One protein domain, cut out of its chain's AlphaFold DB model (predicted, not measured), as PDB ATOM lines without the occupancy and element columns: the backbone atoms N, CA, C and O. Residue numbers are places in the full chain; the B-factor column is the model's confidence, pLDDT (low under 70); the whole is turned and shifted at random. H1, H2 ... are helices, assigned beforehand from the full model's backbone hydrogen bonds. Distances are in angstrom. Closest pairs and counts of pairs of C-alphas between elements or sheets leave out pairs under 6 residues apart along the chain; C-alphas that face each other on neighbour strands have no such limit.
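What this domain is: This is residues 398 to 416 and 435 to 521 of the 629 residues of the protein "Predicted protein" of Laccaria bicolor (strain S238N-H82 / ATCC MYA-4686) (UniProt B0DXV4). Two groups of helices of unequal size make an elongated domain: at one end the long helix H3 folds back into H4 as a hairpin, with H1 crossing H3 and H6 alongside H1, and at the other end H8 and H9 make a second, smaller hairpin. The short H2 and H5 lie at the far end of the larger group, and the short H7 lies on the chain's way from H6 to H8. The printed part has 106 residues, with nine named helices, H1 to H9 in order along the chain, and no named strand; the class is all helix. It is compact, with a radius of gyration of the C-alphas of 14.0 A, and spans 42 by 27 by 23 A.

How they stand to each other: Start at H1, residues 398 to 407, which touches H3, residues 435 to 452, through residues 441 to 449 of H3 alone. Look at Leu 399 and Val 445, their closest C-alphas, 6.1 A apart; the tilt is steep, 63 degrees, opposite ways. H1 also touches H6, residues 477 to 486, closest at the C-alphas of Cys 407 and Gln 480, 5.7 A, at a shallow tilt of 21 degrees, opposite ways. H3 and H4, residues 454 to 464, form a helical hairpin at a shallow tilt of 30 degrees, with the C-alphas of Ser 450 and Gly 457 closest at 4.2 A. H2, residues 411 to 414, is close to but not clearly touching H5, residues 466 to 470, the C-alphas of Val 411 and Leu 469 being 6.6 A apart. H4 and H5 only just touch, and only at the corner by their link, with 3 pairs of C-alphas within 8 A, Arg 462 and Ala 468 closest at 6.3 A. H7, residues 491 to 495, is close to but not clearly touching H6, with the C-alphas of Asn 485 and Val 492 6.9 A apart. H8, residues 498 to 509, and H9, residues 514 to 521, form a helical hairpin at a shallow tilt of 18 degrees, with the C-alphas of Ala 500 and Leu 520 closest at 5.5 A. H4 and H8 only just touch, only at their ends, with 3 pairs of C-alphas within 8 A, Ala 455 and Ile 508 closest at 6.1 A. Every O i to N i+4 pair is within hydrogen-bond range in H1 and H3 to H8; H9 has 3 of 4, and H2 is too short for one.

Where its parts are: Find C-alpha 398 at (204.907, 254.447, 117.605); from there H1 runs 14.3 A. H3 starts at C-alpha 435, (211.999, 269.096, 105.821), and runs 26.1 A; H4 follows with 15.0 A, H6 with 14.2 A and H8 with 16.7 A. H9, 11.8 A long, ends at C-alpha 521, (175.626, 254.501, 109.308).

The domain as a whole: The C-alphas of Glu 435 and Arg 498 are the two farthest apart, 42.1 A. Residues 417 to 434 are not printed, and C-alphas 416 and 435 are 7.9 A apart across this cut, in the link from H2 to H3. Of the links printed whole, H5 to H6 is short and the others are tight. The mean pLDDT of the printed part is 72.6; residues 410 to 416, 435 to 440, 472, 489 to 503 and 511 to 521 are under 70.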
ATOM      1  N   GLU A 398     204.136 253.378 118.253       85.44
ATOM      2  CA  GLU A 398     204.907 254.447 117.605       85.44
ATOM      3  C   GLU A 398     204.172 254.932 116.353       85.44
ATOM      4  O   GLU A 398     203.997 256.136 116.149       85.44
ATOM      5  N   LEU A 399     203.641 253.991 115.565       87.62
ATOM      6  CA  LEU A 399     202.798 254.295 114.409       87.62
ATOM      7  C   LEU A 399     201.527 255.053 114.822       87.62
ATOM      8  O   LEU A 399     201.129 256.019 114.175       87.62
ATOM      9  N   HIS A 400     200.906 254.641 115.921       86.19
ATOM     10  CA  HIS A 400     199.704 255.254 116.471       86.19
ATOM     11  C   HIS A 400     199.921 256.714 116.904       86.19
ATOM     12  O   HIS A 400     199.126 257.596 116.565       86.19
ATOM     13  N   GLU A 401     201.009 256.990 117.624       83.88
ATOM     14  CA  GLU A 401     201.391 258.347 118.030       83.88
ATOM     15  C   GLU A 401     201.733 259.223 116.816       83.88
ATOM     16  O   GLU A 401     201.306 260.379 116.752       83.88
ATOM     17  N   ALA A 402     202.426 258.664 115.819       85.94
ATOM     18  CA  ALA A 402     202.765 259.369 114.589       85.94
ATOM     19  C   ALA A 402     201.521 259.743 113.764       85.94
ATOM     20  O   ALA A 402     201.409 260.885 113.314       85.94
ATOM     21  N   ILE A 403     200.549 258.833 113.621       88.06
ATOM     22  CA  ILE A 403     199.284 259.107 112.921       88.06
ATOM     23  C   ILE A 403     198.503 260.218 113.621       88.06
ATOM     24  O   ILE A 403     198.075 261.160 112.955       88.06
ATOM     25  N   ARG A 404     198.339 260.149 114.951       86.19
ATOM     26  CA  ARG A 404     197.638 261.200 115.710       86.19
ATOM     27  C   ARG A 404     198.323 262.550 115.560       86.19
ATOM     28  O   ARG A 404     197.644 263.542 115.320       86.19
ATOM     29  N   LYS A 405     199.656 262.577 115.650       84.12
ATOM     30  CA  LYS A 405     200.444 263.802 115.477       84.12
ATOM     31  C   LYS A 405     200.193 264.435 114.108       84.12
ATOM     32  O   LYS A 405     199.984 265.638 114.054       84.12
ATOM     33  N   ILE A 406     200.168 263.641 113.036       83.44
ATOM     34  CA  ILE A 406     199.905 264.148 111.681       83.44
ATOM     35  C   ILE A 406     198.443 264.590 111.527       83.44
ATOM     36  O   ILE A 406     198.188 265.672 111.011       83.44
ATOM     37  N   CYS A 407     197.477 263.797 111.999       83.25
ATOM     38  CA  CYS A 407     196.047 264.091 111.829       83.25
ATOM     39  C   CYS A 407     195.559 265.296 112.651       83.25
ATOM     40  O   CYS A 407     194.516 265.853 112.329       83.25
ATOM     41  N   GLN A 408     196.279 265.675 113.712       80.06
ATOM     42  CA  GLN A 408     195.956 266.822 114.573       80.06
ATOM     43  C   GLN A 408     196.688 268.110 114.166       80.06
ATOM     44  O   GLN A 408     196.457 269.159 114.764       80.06
ATOM     45  N   GLN A 409     197.594 268.042 113.187       73.75
ATOM     46  CA  GLN A 409     198.327 269.198 112.680       73.75
ATOM     47  C   GLN A 409     197.609 269.813 111.478       73.75
ATOM     48  O   GLN A 409     197.038 269.107 110.648       73.75
ATOM     49  N   SER A 410     197.660 271.143 111.365       66.31
ATOM     50  CA  SER A 410     197.207 271.823 110.151       66.31
ATOM     51  C   SER A 410     198.176 271.550 108.997       66.31
ATOM     52  O   SER A 410     199.360 271.279 109.215       66.31
ATOM     53  N   VAL A 411     197.698 271.681 107.756       65.38
ATOM     54  CA  VAL A 411     198.550 271.568 106.557       65.38
ATOM     55  C   VAL A 411     199.719 272.556 106.622       65.38
ATOM     56  O   VAL A 411     200.847 272.198 106.298       65.38
ATOM     57  N   ALA A 412     199.483 273.769 107.133       61.56
ATOM     58  CA  ALA A 412     200.531 274.762 107.346       61.56
ATOM     59  C   ALA A 412     201.600 274.281 108.343       61.56
ATOM     60  O   ALA A 412     202.787 274.460 108.092       61.56
ATOM     61  N   SER A 413     201.210 273.624 109.440       65.44
ATOM     62  CA  SER A 413     202.152 273.063 110.419       65.44
ATOM     63  C   SER A 413     202.904 271.831 109.908       65.44
ATOM     64  O   SER A 413     204.043 271.619 110.307       65.44
ATOM     65  N   LEU A 414     202.301 271.038 109.017       64.38
ATOM     66  CA  LEU A 414     202.966 269.904 108.360       64.38
ATOM     67  C   LEU A 414     204.022 270.348 107.336       64.38
ATOM     68  O   LEU A 414     204.890 269.556 106.981       64.38
ATOM     69  N   LEU A 415     203.953 271.592 106.861       63.28
ATOM     70  CA  LEU A 415     204.871 272.155 105.866       63.28
ATOM     71  C   LEU A 415     205.875 273.158 106.463       63.28
ATOM     72  O   LEU A 415     206.719 273.673 105.734       63.28
ATOM     73  N   GLN A 416     205.803 273.451 107.767       56.62
ATOM     74  CA  GLN A 416     206.726 274.381 108.424       56.62
ATOM     75  C   GLN A 416     208.055 273.702 108.807       56.62
ATOM     76  O   GLN A 416     208.034 272.614 109.391       56.62
ATOM     77  N   GLU A 435     212.773 269.766 106.881       46.50
ATOM     78  CA  GLU A 435     211.999 269.096 105.821       46.50
ATOM     79  C   GLU A 435     212.248 267.578 105.788       46.50
ATOM     80  O   GLU A 435     211.324 266.796 105.539       46.50
ATOM     81  N   LYS A 436     213.480 267.127 106.068       51.22
ATOM     82  CA  LYS A 436     213.834 265.696 106.091       51.22
ATOM     83  C   LYS A 436     213.135 264.945 107.228       51.22
ATOM     84  O   LYS A 436     212.787 263.779 107.047       51.22
ATOM     85  N   SER A 437     212.894 265.586 108.374       51.09
ATOM     86  CA  SER A 437     212.271 264.953 109.548       51.09
ATOM     87  C   SER A 437     210.772 264.674 109.350       51.09
ATOM     88  O   SER A 437     210.306 263.569 109.639       51.09
ATOM     89  N   ILE A 438     210.023 265.621 108.768       55.34
ATOM     90  CA  ILE A 438     208.601 265.428 108.427       55.34
ATOM     91  C   ILE A 438     208.449 264.445 107.260       55.34
ATOM     92  O   ILE A 438     207.596 263.558 107.328       55.34
ATOM     93  N   ARG A 439     209.329 264.523 106.245       61.44
ATOM     94  CA  ARG A 439     209.412 263.524 105.161       61.44
ATOM     95  C   ARG A 439     209.563 262.112 105.702       61.44
ATOM     96  O   ARG A 439     208.757 261.240 105.388       61.44
ATOM     97  N   LYS A 440     210.526 261.917 106.598       62.69
ATOM     98  CA  LYS A 440     210.798 260.624 107.223       62.69
ATOM     99  C   LYS A 440     209.646 260.143 108.114       62.69
ATOM    100  O   LYS A 440     209.357 258.951 108.126       62.69
ATOM    101  N   GLY A 441     208.969 261.049 108.827       70.75
ATOM    102  CA  GLY A 441     207.806 260.728 109.663       70.75
ATOM    103  C   GLY A 441     206.569 260.316 108.857       70.75
ATOM    104  O   GLY A 441     205.950 259.301 109.164       70.75
ATOM    105  N   GLY A 442     206.232 261.058 107.798       78.88
ATOM    106  CA  GLY A 442     205.115 260.729 106.907       78.88
ATOM    107  C   GLY A 442     205.352 259.445 106.109       78.88
ATOM    108  O   GLY A 442     204.450 258.616 105.998       78.88
ATOM    109  N   GLU A 443     206.572 259.231 105.610       82.44
ATOM    110  CA  GLU A 443     206.954 257.994 104.918       82.44
ATOM    111  C   GLU A 443     206.906 256.775 105.846       82.44
ATOM    112  O   GLU A 443     206.350 255.749 105.455       82.44
ATOM    113  N   ALA A 444     207.384 256.903 107.089       85.06
ATOM    114  CA  ALA A 444     207.290 255.838 108.087       85.06
ATOM    115  C   ALA A 444     205.832 255.483 108.423       85.06
ATOM    116  O   ALA A 444     205.503 254.306 108.578       85.06
ATOM    117  N   VAL A 445     204.934 256.473 108.483       89.19
ATOM    118  CA  VAL A 445     203.498 256.228 108.689       89.19
ATOM    119  C   VAL A 445     202.874 255.526 107.485       89.19
ATOM    120  O   VAL A 445     202.123 254.567 107.660       89.19
ATOM    121  N   ILE A 446     203.200 255.952 106.263       90.62
ATOM    122  CA  ILE A 446     202.719 255.301 105.036       90.62
ATOM    123  C   ILE A 446     203.212 253.852 104.972       90.62
ATOM    124  O   ILE A 446     202.426 252.965 104.638       90.62
ATOM    125  N   GLU A 447     204.475 253.594 105.306       91.44
ATOM    126  CA  GLU A 447     205.045 252.246 105.352       91.44
ATOM    127  C   GLU A 447     204.361 251.390 106.424       91.44
ATOM    128  O   GLU A 447     203.872 250.298 106.122       91.44
ATOM    129  N   GLY A 448     204.239 251.906 107.650       90.56
ATOM    130  CA  GLY A 448     203.578 251.221 108.759       90.56
ATOM    131  C   GLY A 448     202.119 250.874 108.449       90.56
ATOM    132  O   GLY A 448     201.696 249.734 108.641       90.56
ATOM    133  N   LEU A 449     201.365 251.819 107.884       90.75
ATOM    134  CA  LEU A 449     199.993 251.582 107.437       90.75
ATOM    135  C   LEU A 449     199.931 250.598 106.270       90.75
ATOM    136  O   LEU A 449     199.041 249.756 106.265       90.75
ATOM    137  N   SER A 450     200.865 250.652 105.319       90.69
ATOM    138  CA  SER A 450     200.910 249.720 104.180       90.69
ATOM    139  C   SER A 450     201.208 248.283 104.610       90.69
ATOM    140  O   SER A 450     200.661 247.350 104.023       90.69
ATOM    141  N   ASN A 451     202.027 248.104 105.651       90.69
ATOM    142  CA  ASN A 451     202.310 246.799 106.251       90.69
ATOM    143  C   ASN A 451     201.074 246.195 106.937       90.69
ATOM    144  O   ASN A 451     200.921 244.975 106.951       90.69
ATOM    145  N   LEU A 452     200.185 247.036 107.481       86.62
ATOM    146  CA  LEU A 452     198.897 246.608 108.038       86.62
ATOM    147  C   LEU A 452     197.854 246.363 106.941       86.62
ATOM    148  O   LEU A 452     197.171 245.341 106.929       86.62
ATOM    149  N   SER A 453     197.718 247.316 106.024       87.69
ATOM    150  CA  SER A 453     196.837 247.256 104.866       87.69
ATOM    151  C   SER A 453     197.354 248.193 103.769       87.69
ATOM    152  O   SER A 453     197.356 249.415 103.956       87.69
ATOM    153  N   PRO A 454     197.700 247.669 102.577       87.50
ATOM    154  CA  PRO A 454     198.132 248.495 101.450       87.50
ATOM    155  C   PRO A 454     197.139 249.612 101.103       87.50
ATOM    156  O   PRO A 454     197.536 250.699 100.688       87.50
ATOM    157  N   ALA A 455     195.842 249.367 101.310       85.00
ATOM    158  CA  ALA A 455     194.799 250.352 101.072       85.00
ATOM    159  C   ALA A 455     194.842 251.507 102.081       85.00
ATOM    160  O   ALA A 455     194.721 252.659 101.671       85.00
ATOM    161  N   LEU A 456     195.071 251.233 103.371       88.00
ATOM    162  CA  LEU A 456     195.222 252.286 104.385       88.00
ATOM    163  C   LEU A 456     196.442 253.157 104.093       88.00
ATOM    164  O   LEU A 456     196.337 254.381 104.139       88.00
ATOM    165  N   GLY A 457     197.566 252.540 103.717       89.88
ATOM    166  CA  GLY A 457     198.760 253.267 103.287       89.88
ATOM    167  C   GLY A 457     198.504 254.142 102.058       89.88
ATOM    168  O   GLY A 457     198.920 255.299 102.026       89.88
ATOM    169  N   HIS A 458     197.758 253.639 101.070       88.38
ATOM    170  CA  HIS A 458     197.387 254.407  99.881       88.38
ATOM    171  C   HIS A 458     196.450 255.584 100.198       88.38
ATOM    172  O   HIS A 458     196.671 256.684  99.694       88.38
ATOM    173  N   ILE A 459     195.424 255.383 101.035       87.62
ATOM    174  CA  ILE A 459     194.527 256.463 101.479       87.62
ATOM    175  C   ILE A 459     195.335 257.518 102.235       87.62
ATOM    176  O   ILE A 459     195.232 258.698 101.918       87.62
ATOM    177  N   PHE A 460     196.183 257.104 103.180       90.12
ATOM    178  CA  PHE A 460     196.997 258.035 103.955       90.12
ATOM    179  C   PHE A 460     197.966 258.812 103.060       90.12
ATOM    180  O   PHE A 460     198.047 260.028 103.164       90.12
ATOM    181  N   LYS A 461     198.637 258.148 102.111       88.94
ATOM    182  CA  LYS A 461     199.504 258.812 101.127       88.94
ATOM    183  C   LYS A 461     198.734 259.800 100.247       88.94
ATOM    184  O   LYS A 461     199.263 260.854  99.918       88.94
ATOM    185  N   ARG A 462     197.506 259.472  99.842       86.44
ATOM    186  CA  ARG A 462     196.685 260.348  98.997       86.44
ATOM    187  C   ARG A 462     196.225 261.601  99.739       86.44
ATOM    188  O   ARG A 462     196.191 262.662  99.133       86.44
ATOM    189  N   GLU A 463     195.845 261.463 101.005       85.75
ATOM    190  CA  GLU A 463     195.244 262.553 101.784       85.75
ATOM    191  C   GLU A 463     196.285 263.357 102.580       85.75
ATOM    192  O   GLU A 463     196.147 264.565 102.701       85.75
ATOM    193  N   PHE A 464     197.336 262.709 103.091       85.12
ATOM    194  CA  PHE A 464     198.359 263.299 103.972       85.12
ATOM    195  C   PHE A 464     199.785 263.180 103.412       85.12
ATOM    196  O   PHE A 464     200.752 263.533 104.086       85.12
ATOM    197  N   GLY A 465     199.954 262.644 102.201       83.06
ATOM    198  CA  GLY A 465     201.267 262.553 101.570       83.06
ATOM    199  C   GLY A 465     201.786 263.920 101.145       83.06
ATOM    200  O   GLY A 465     201.033 264.816 100.779       83.06
ATOM    201  N   ILE A 466     203.106 264.060 101.131       76.81
ATOM    202  CA  ILE A 466     203.791 265.338 100.896       76.81
ATOM    203  C   ILE A 466     203.488 265.899  99.511       76.81
ATOM    204  O   ILE A 466     203.291 267.098  99.370       76.81
ATOM    205  N   GLU A 467     203.355 265.034  98.504       76.31
ATOM    206  CA  GLU A 467     202.906 265.445  97.171       76.31
ATOM    207  C   GLU A 467     201.495 266.054  97.202       76.31
ATOM    208  O   GLU A 467     201.242 267.037  96.512       76.31
ATOM    209  N   ALA A 468     200.572 265.516  98.005       73.56
ATOM    210  CA  ALA A 468     199.220 266.060  98.133       73.56
ATOM    211  C   ALA A 468     199.226 267.397  98.892       73.56
ATOM    212  O   ALA A 468     198.635 268.372  98.424       73.56
ATOM    213  N   LEU A 469     199.972 267.469  99.997       75.38
ATOM    214  CA  LEU A 469     200.084 268.668 100.830       75.38
ATOM    215  C   LEU A 469     200.801 269.820 100.101       75.38
ATOM    216  O   LEU A 469     200.340 270.957 100.160       75.38
ATOM    217  N   HIS A 470     201.869 269.542  99.340       73.56
ATOM    218  CA  HIS A 470     202.561 270.542  98.507       73.56
ATOM    219  C   HIS A 470     201.666 271.103  97.394       73.56
ATOM    220  O   HIS A 470     201.847 272.243  96.973       73.56
ATOM    221  N   ASN A 471     200.688 270.321  96.929       74.62
ATOM    222  CA  ASN A 471     199.687 270.776  95.966       74.62
ATOM    223  C   ASN A 471     198.549 271.585  96.619       74.62
ATOM    224  O   ASN A 471     197.585 271.930  95.935       74.62
ATOM    225  N   GLY A 472     198.641 271.890  97.920       65.44
ATOM    226  CA  GLY A 472     197.638 272.655  98.662       65.44
ATOM    227  C   GLY A 472     196.329 271.898  98.887       65.44
ATOM    228  O   GLY A 472     195.304 272.525  99.143       65.44
ATOM    229  N   LEU A 473     196.333 270.567  98.751       72.06
ATOM    230  CA  LEU A 473     195.159 269.748  99.026       72.06
ATOM    231  C   LEU A 473     195.044 269.531 100.533       72.06
ATOM    232  O   LEU A 473     195.933 268.941 101.148       72.06
ATOM    233  N   GLU A 474     193.937 269.981 101.117       76.19
ATOM    234  CA  GLU A 474     193.629 269.654 102.503       76.19
ATOM    235  C   GLU A 474     193.095 268.218 102.618       76.19
ATOM    236  O   GLU A 474     192.241 267.813 101.815       76.19
ATOM    237  N   PRO A 475     193.560 267.438 103.614       80.38
ATOM    238  CA  PRO A 475     193.006 266.120 103.882       80.38
ATOM    239  C   PRO A 475     191.511 266.230 104.184       80.38
ATOM    240  O   PRO A 475     191.092 267.057 104.996       80.38
ATOM    241  N   LYS A 476     190.681 265.369 103.587       80.62
ATOM    242  CA  LYS A 476     189.238 265.415 103.871       80.62
ATOM    243  C   LYS A 476     188.959 265.044 105.331       80.62
ATOM    244  O   LYS A 476     189.445 264.019 105.816       80.62
ATOM    245  N   ALA A 477     188.070 265.796 105.986       74.56
ATOM    246  CA  ALA A 477     187.684 265.597 107.388       74.56
ATOM    247  C   ALA A 477     187.252 264.153 107.715       74.56
ATOM    248  O   ALA A 477     187.569 263.620 108.776       74.56
ATOM    249  N   MET A 478     186.579 263.471 106.780       73.94
ATOM    250  CA  MET A 478     186.184 262.067 106.947       73.94
ATOM    251  C   MET A 478     187.380 261.117 107.132       73.94
ATOM    252  O   MET A 478     187.306 260.183 107.928       73.94
ATOM    253  N   TYR A 479     188.496 261.358 106.438       82.25
ATOM    254  CA  TYR A 479     189.690 260.520 106.543       82.25
ATOM    255  C   TYR A 479     190.515 260.868 107.781       82.25
ATOM    256  O   TYR A 479     191.051 259.961 108.412       82.25
ATOM    257  N   GLN A 480     190.539 262.139 108.195       81.19
ATOM    258  CA  GLN A 480     191.074 262.532 109.503       81.19
ATOM    259  C   GLN A 480     190.336 261.806 110.636       81.19
ATOM    260  O   GLN A 480     190.974 261.142 111.453       81.19
ATOM    261  N   LYS A 481     188.996 261.841 110.641       79.06
ATOM    262  CA  LYS A 481     188.169 261.123 111.627       79.06
ATOM    263  C   LYS A 481     188.406 259.613 111.586       79.06
ATOM    264  O   LYS A 481     188.557 259.000 112.637       79.06
ATOM    265  N   LEU A 482     188.496 259.016 110.393       82.56
ATOM    266  CA  LEU A 482     188.807 257.593 110.237       82.56
ATOM    267  C   LEU A 482     190.136 257.227 110.909       82.56
ATOM    268  O   LEU A 482     190.168 256.303 111.719       82.56
ATOM    269  N   PHE A 483     191.227 257.935 110.601       86.56
ATOM    270  CA  PHE A 483     192.537 257.622 111.176       86.56
ATOM    271  C   PHE A 483     192.593 257.911 112.678       86.56
ATOM    272  O   PHE A 483     193.151 257.104 113.417       86.56
ATOM    273  N   LEU A 484     191.943 258.976 113.155       83.25
ATOM    274  CA  LEU A 484     191.814 259.237 114.590       83.25
ATOM    275  C   LEU A 484     191.064 258.107 115.307       83.25
ATOM    276  O   LEU A 484     191.557 257.629 116.327       83.25
ATOM    277  N   ASN A 485     189.965 257.605 114.741       79.00
ATOM    278  CA  ASN A 485     189.202 256.480 115.290       79.00
ATOM    279  C   ASN A 485     189.973 255.152 115.242       79.00
ATOM    280  O   ASN A 485     189.923 254.379 116.196       79.00
ATOM    281  N   LEU A 486     190.730 254.884 114.172       81.12
ATOM    282  CA  LEU A 486     191.620 253.716 114.095       81.12
ATOM    283  C   LEU A 486     192.768 253.798 115.113       81.12
ATOM    284  O   LEU A 486     193.267 252.770 115.572       81.12
ATOM    285  N   THR A 487     193.159 255.017 115.488       83.88
ATOM    286  CA  THR A 487     194.067 255.292 116.605       83.88
ATOM    287  C   THR A 487     193.335 255.587 117.911       83.88
ATOM    288  O   THR A 487     193.902 256.226 118.789       83.88
ATOM    289  N   ALA A 488     192.065 255.236 118.082       72.81
ATOM    290  CA  ALA A 488     191.443 255.356 119.392       72.81
ATOM    291  C   ALA A 488     191.904 254.201 120.293       72.81
ATOM    292  O   ALA A 488     192.192 253.097 119.827       72.81
ATOM    293  N   GLU A 489     191.980 254.457 121.599       64.50
ATOM    294  CA  GLU A 489     192.182 253.375 122.565       64.50
ATOM    295  C   GLU A 489     190.906 252.514 122.693       64.50
ATOM    296  O   GLU A 489     189.860 252.861 122.139       64.50
ATOM    297  N   GLU A 490     191.020 251.405 123.439       57.38
ATOM    298  CA  GLU A 490     190.090 250.266 123.647       57.38
ATOM    299  C   GLU A 490     188.584 250.518 123.387       57.38
ATOM    300  O   GLU A 490     187.909 249.683 122.790       57.38
ATOM    301  N   SER A 491     188.077 251.689 123.774       54.44
ATOM    302  CA  SER A 491     186.690 252.153 123.639       54.44
ATOM    303  C   SER A 491     186.035 252.019 122.250       54.44
ATOM    304  O   SER A 491     184.905 251.547 122.172       54.44
ATOM    305  N   VAL A 492     186.694 252.381 121.141       55.88
ATOM    306  CA  VAL A 492     185.993 252.485 119.837       55.88
ATOM    307  C   VAL A 492     185.676 251.116 119.233       55.88
ATOM    308  O   VAL A 492     184.585 250.908 118.702       55.88
ATOM    309  N   LEU A 493     186.588 250.148 119.361       57.94
ATOM    310  CA  LEU A 493     186.342 248.773 118.907       57.94
ATOM    311  C   LEU A 493     185.368 248.025 119.822       57.94
ATOM    312  O   LEU A 493     184.673 247.130 119.348       57.94
ATOM    313  N   GLN A 494     185.307 248.383 121.107       56.34
ATOM    314  CA  GLN A 494     184.353 247.799 122.056       56.34
ATOM    315  C   GLN A 494     182.916 248.251 121.792       56.34
ATOM    316  O   GLN A 494     181.993 247.471 122.002       56.34
ATOM    317  N   MET A 495     182.734 249.480 121.302       53.81
ATOM    318  CA  MET A 495     181.422 250.049 120.977       53.81
ATOM    319  C   MET A 495     180.966 249.759 119.539       53.81
ATOM    320  O   MET A 495     179.804 249.971 119.206       53.81
ATOM    321  N   SER A 496     181.858 249.265 118.675       56.72
ATOM    322  CA  SER A 496     181.524 248.930 117.289       56.72
ATOM    323  C   SER A 496     180.809 247.579 117.213       56.72
ATOM    324  O   SER A 496     181.360 246.549 117.611       56.72
ATOM    325  N   ASN A 497     179.598 247.550 116.655       56.09
ATOM    326  CA  ASN A 497     178.906 246.287 116.417       56.09
ATOM    327  C   ASN A 497     179.581 245.474 115.292       56.09
ATOM    328  O   ASN A 497     180.465 245.936 114.564       56.09
ATOM    329  N   ARG A 498     179.169 244.210 115.143       58.38
ATOM    330  CA  ARG A 498     179.792 243.284 114.187       58.38
ATOM    331  C   ARG A 498     179.623 243.716 112.726       58.38
ATOM    332  O   ARG A 498     180.526 243.436 111.941       58.38
ATOM    333  N   LEU A 499     178.503 244.346 112.377       53.41
ATOM    334  CA  LEU A 499     178.218 244.795 111.012       53.41
ATOM    335  C   LEU A 499     179.110 245.985 110.649       53.41
ATOM    336  O   LEU A 499     179.818 245.917 109.651       53.41
ATOM    337  N   ALA A 500     179.236 246.974 111.536       61.22
ATOM    338  CA  ALA A 500     180.157 248.095 111.369       61.22
ATOM    339  C   ALA A 500     181.617 247.633 111.197       61.22
ATOM    340  O   ALA A 500     182.357 248.150 110.361       61.22
ATOM    341  N   LEU A 501     182.041 246.604 111.940       68.12
ATOM    342  CA  LEU A 501     183.370 246.007 111.763       68.12
ATOM    343  C   LEU A 501     183.517 245.270 110.422       68.12
ATOM    344  O   LEU A 501     184.603 245.275 109.843       68.12
ATOM    345  N   GLN A 502     182.459 244.631 109.916       67.56
ATOM    346  CA  GLN A 502     182.463 243.995 108.595       67.56
ATOM    347  C   GLN A 502     182.522 245.033 107.474       67.56
ATOM    348  O   GLN A 502     183.335 244.885 106.563       67.56
ATOM    349  N   ASP A 503     181.747 246.104 107.581       66.50
ATOM    350  CA  ASP A 503     181.751 247.206 106.621       66.50
ATOM    351  C   ASP A 503     183.094 247.933 106.613       66.50
ATOM    352  O   ASP A 503     183.620 248.245 105.545       66.50
ATOM    353  N   LEU A 504     183.721 248.110 107.780       74.00
ATOM    354  CA  LEU A 504     185.085 248.625 107.871       74.00
ATOM    355  C   LEU A 504     186.078 247.712 107.134       74.00
ATOM    356  O   LEU A 504     186.952 248.207 106.422       74.00
ATOM    357  N   VAL A 505     185.941 246.386 107.251       76.94
ATOM    358  CA  VAL A 505     186.773 245.429 106.502       76.94
ATOM    359  C   VAL A 505     186.536 245.553 104.995       76.94
ATOM    360  O   VAL A 505     187.507 245.595 104.238       76.94
ATOM    361  N   VAL A 506     185.280 245.651 104.551       75.81
ATOM    362  CA  VAL A 506     184.922 245.834 103.131       75.81
ATOM    363  C   VAL A 506     185.482 247.153 102.596       75.81
ATOM    364  O   VAL A 506     186.096 247.179 101.529       75.81
ATOM    365  N   PHE A 507     185.343 248.235 103.358       79.25
ATOM    366  CA  PHE A 507     185.872 249.550 103.019       79.25
ATOM    367  C   PHE A 507     187.401 249.540 102.902       79.25
ATOM    368  O   PHE A 507     187.945 250.038 101.918       79.25
ATOM    369  N   ILE A 508     188.109 248.931 103.860       76.62
ATOM    370  CA  ILE A 508     189.573 248.808 103.806       76.62
ATOM    371  C   ILE A 508     190.001 247.988 102.581       76.62
ATOM    372  O   ILE A 508     191.039 248.273 101.995       76.62
ATOM    373  N   GLN A 509     189.221 246.994 102.158       77.88
ATOM    374  CA  GLN A 509     189.515 246.223 100.948       77.88
ATOM    375  C   GLN A 509     189.235 247.007  99.655       77.88
ATOM    376  O   GLN A 509     189.909 246.765  98.652       77.88
ATOM    377  N   ASN A 510     188.275 247.940  99.662       73.88
ATOM    378  CA  ASN A 510     187.921 248.763  98.503       73.88
ATOM    379  C   ASN A 510     187.473 250.193  98.897       73.88
ATOM    380  O   ASN A 510     186.275 250.477  98.973       73.88
ATOM    381  N   PRO A 511     188.412 251.138  99.072       64.44
ATOM    382  CA  PRO A 511     188.129 252.467  99.627       64.44
ATOM    383  C   PRO A 511     187.554 253.485  98.624       64.44
ATOM    384  O   PRO A 511     187.577 254.693  98.875       64.44
ATOM    385  N   HIS A 512     187.070 253.028  97.464       60.09
ATOM    386  CA  HIS A 512     186.608 253.883  96.364       60.09
ATOM    387  C   HIS A 512     185.097 254.183  96.370       60.09
ATOM    388  O   HIS A 512     184.646 254.962  95.532       60.09
ATOM    389  N   GLY A 513     184.314 253.611  97.292       51.62
ATOM    390  CA  GLY A 513     182.864 253.829  97.380       51.62
ATOM    391  C   GLY A 513     182.470 254.735  98.545       51.62
ATOM    392  O   GLY A 513     182.521 254.302  99.693       51.62
ATOM    393  N   GLY A 514     182.020 255.964  98.262       47.38
ATOM    394  CA  GLY A 514     181.344 256.809  99.261       47.38
ATOM    395  C   GLY A 514     180.076 256.153  99.831       47.38
ATOM    396  O   GLY A 514     179.751 256.354 100.996       47.38
ATOM    397  N   ASP A 515     179.440 255.275  99.048       50.75
ATOM    398  CA  ASP A 515     178.228 254.533  99.419       50.75
ATOM    399  C   ASP A 515     178.465 253.501 100.543       50.75
ATOM    400  O   ASP A 515     177.570 253.235 101.339       50.75
ATOM    401  N   VAL A 516     179.683 252.955 100.670       48.19
ATOM    402  CA  VAL A 516     180.039 251.975 101.724       48.19
ATOM    403  C   VAL A 516     180.217 252.666 103.084       48.19
ATOM    404  O   VAL A 516     179.930 252.081 104.125       48.19
ATOM    405  N   PHE A 517     180.630 253.939 103.086       45.16
ATOM    406  CA  PHE A 517     180.746 254.746 104.306       45.16
ATOM    407  C   PHE A 517     179.385 255.252 104.812       45.16
ATOM    408  O   PHE A 517     179.202 255.412 106.011       45.16
ATOM    409  N   LEU A 518     178.410 255.438 103.915       42.81
ATOM    410  CA  LEU A 518     176.998 255.635 104.275       42.81
ATOM    411  C   LEU A 518     176.343 254.328 104.768       42.81
ATOM    412  O   LEU A 518     175.489 254.359 105.650       42.81
ATOM    413  N   GLY A 519     176.805 253.175 104.270       43.47
ATOM    414  CA  GLY A 519     176.442 251.849 104.782       43.47
ATOM    415  C   GLY A 519     176.803 251.642 106.260       43.47
ATOM    416  O   GLY A 519     175.974 251.140 107.018       43.47
ATOM    417  N   LEU A 520     177.974 252.135 106.688       41.00
ATOM    418  CA  LEU A 520     178.427 252.126 108.091       41.00
ATOM    419  C   LEU A 520     177.458 252.840 109.051       41.00
ATOM    420  O   LEU A 520     177.446 252.535 110.240       41.00
ATOM    421  N   THR A 521     176.655 253.781 108.542       38.56
ATOM    422  CA  THR A 521     175.626 254.501 109.308       38.56
ATOM    423  C   THR A 521     174.224 253.900 109.186       38.56
ATOM    424  O   THR A 521     173.350 254.277 109.958       38.56
TER     425      THR A 521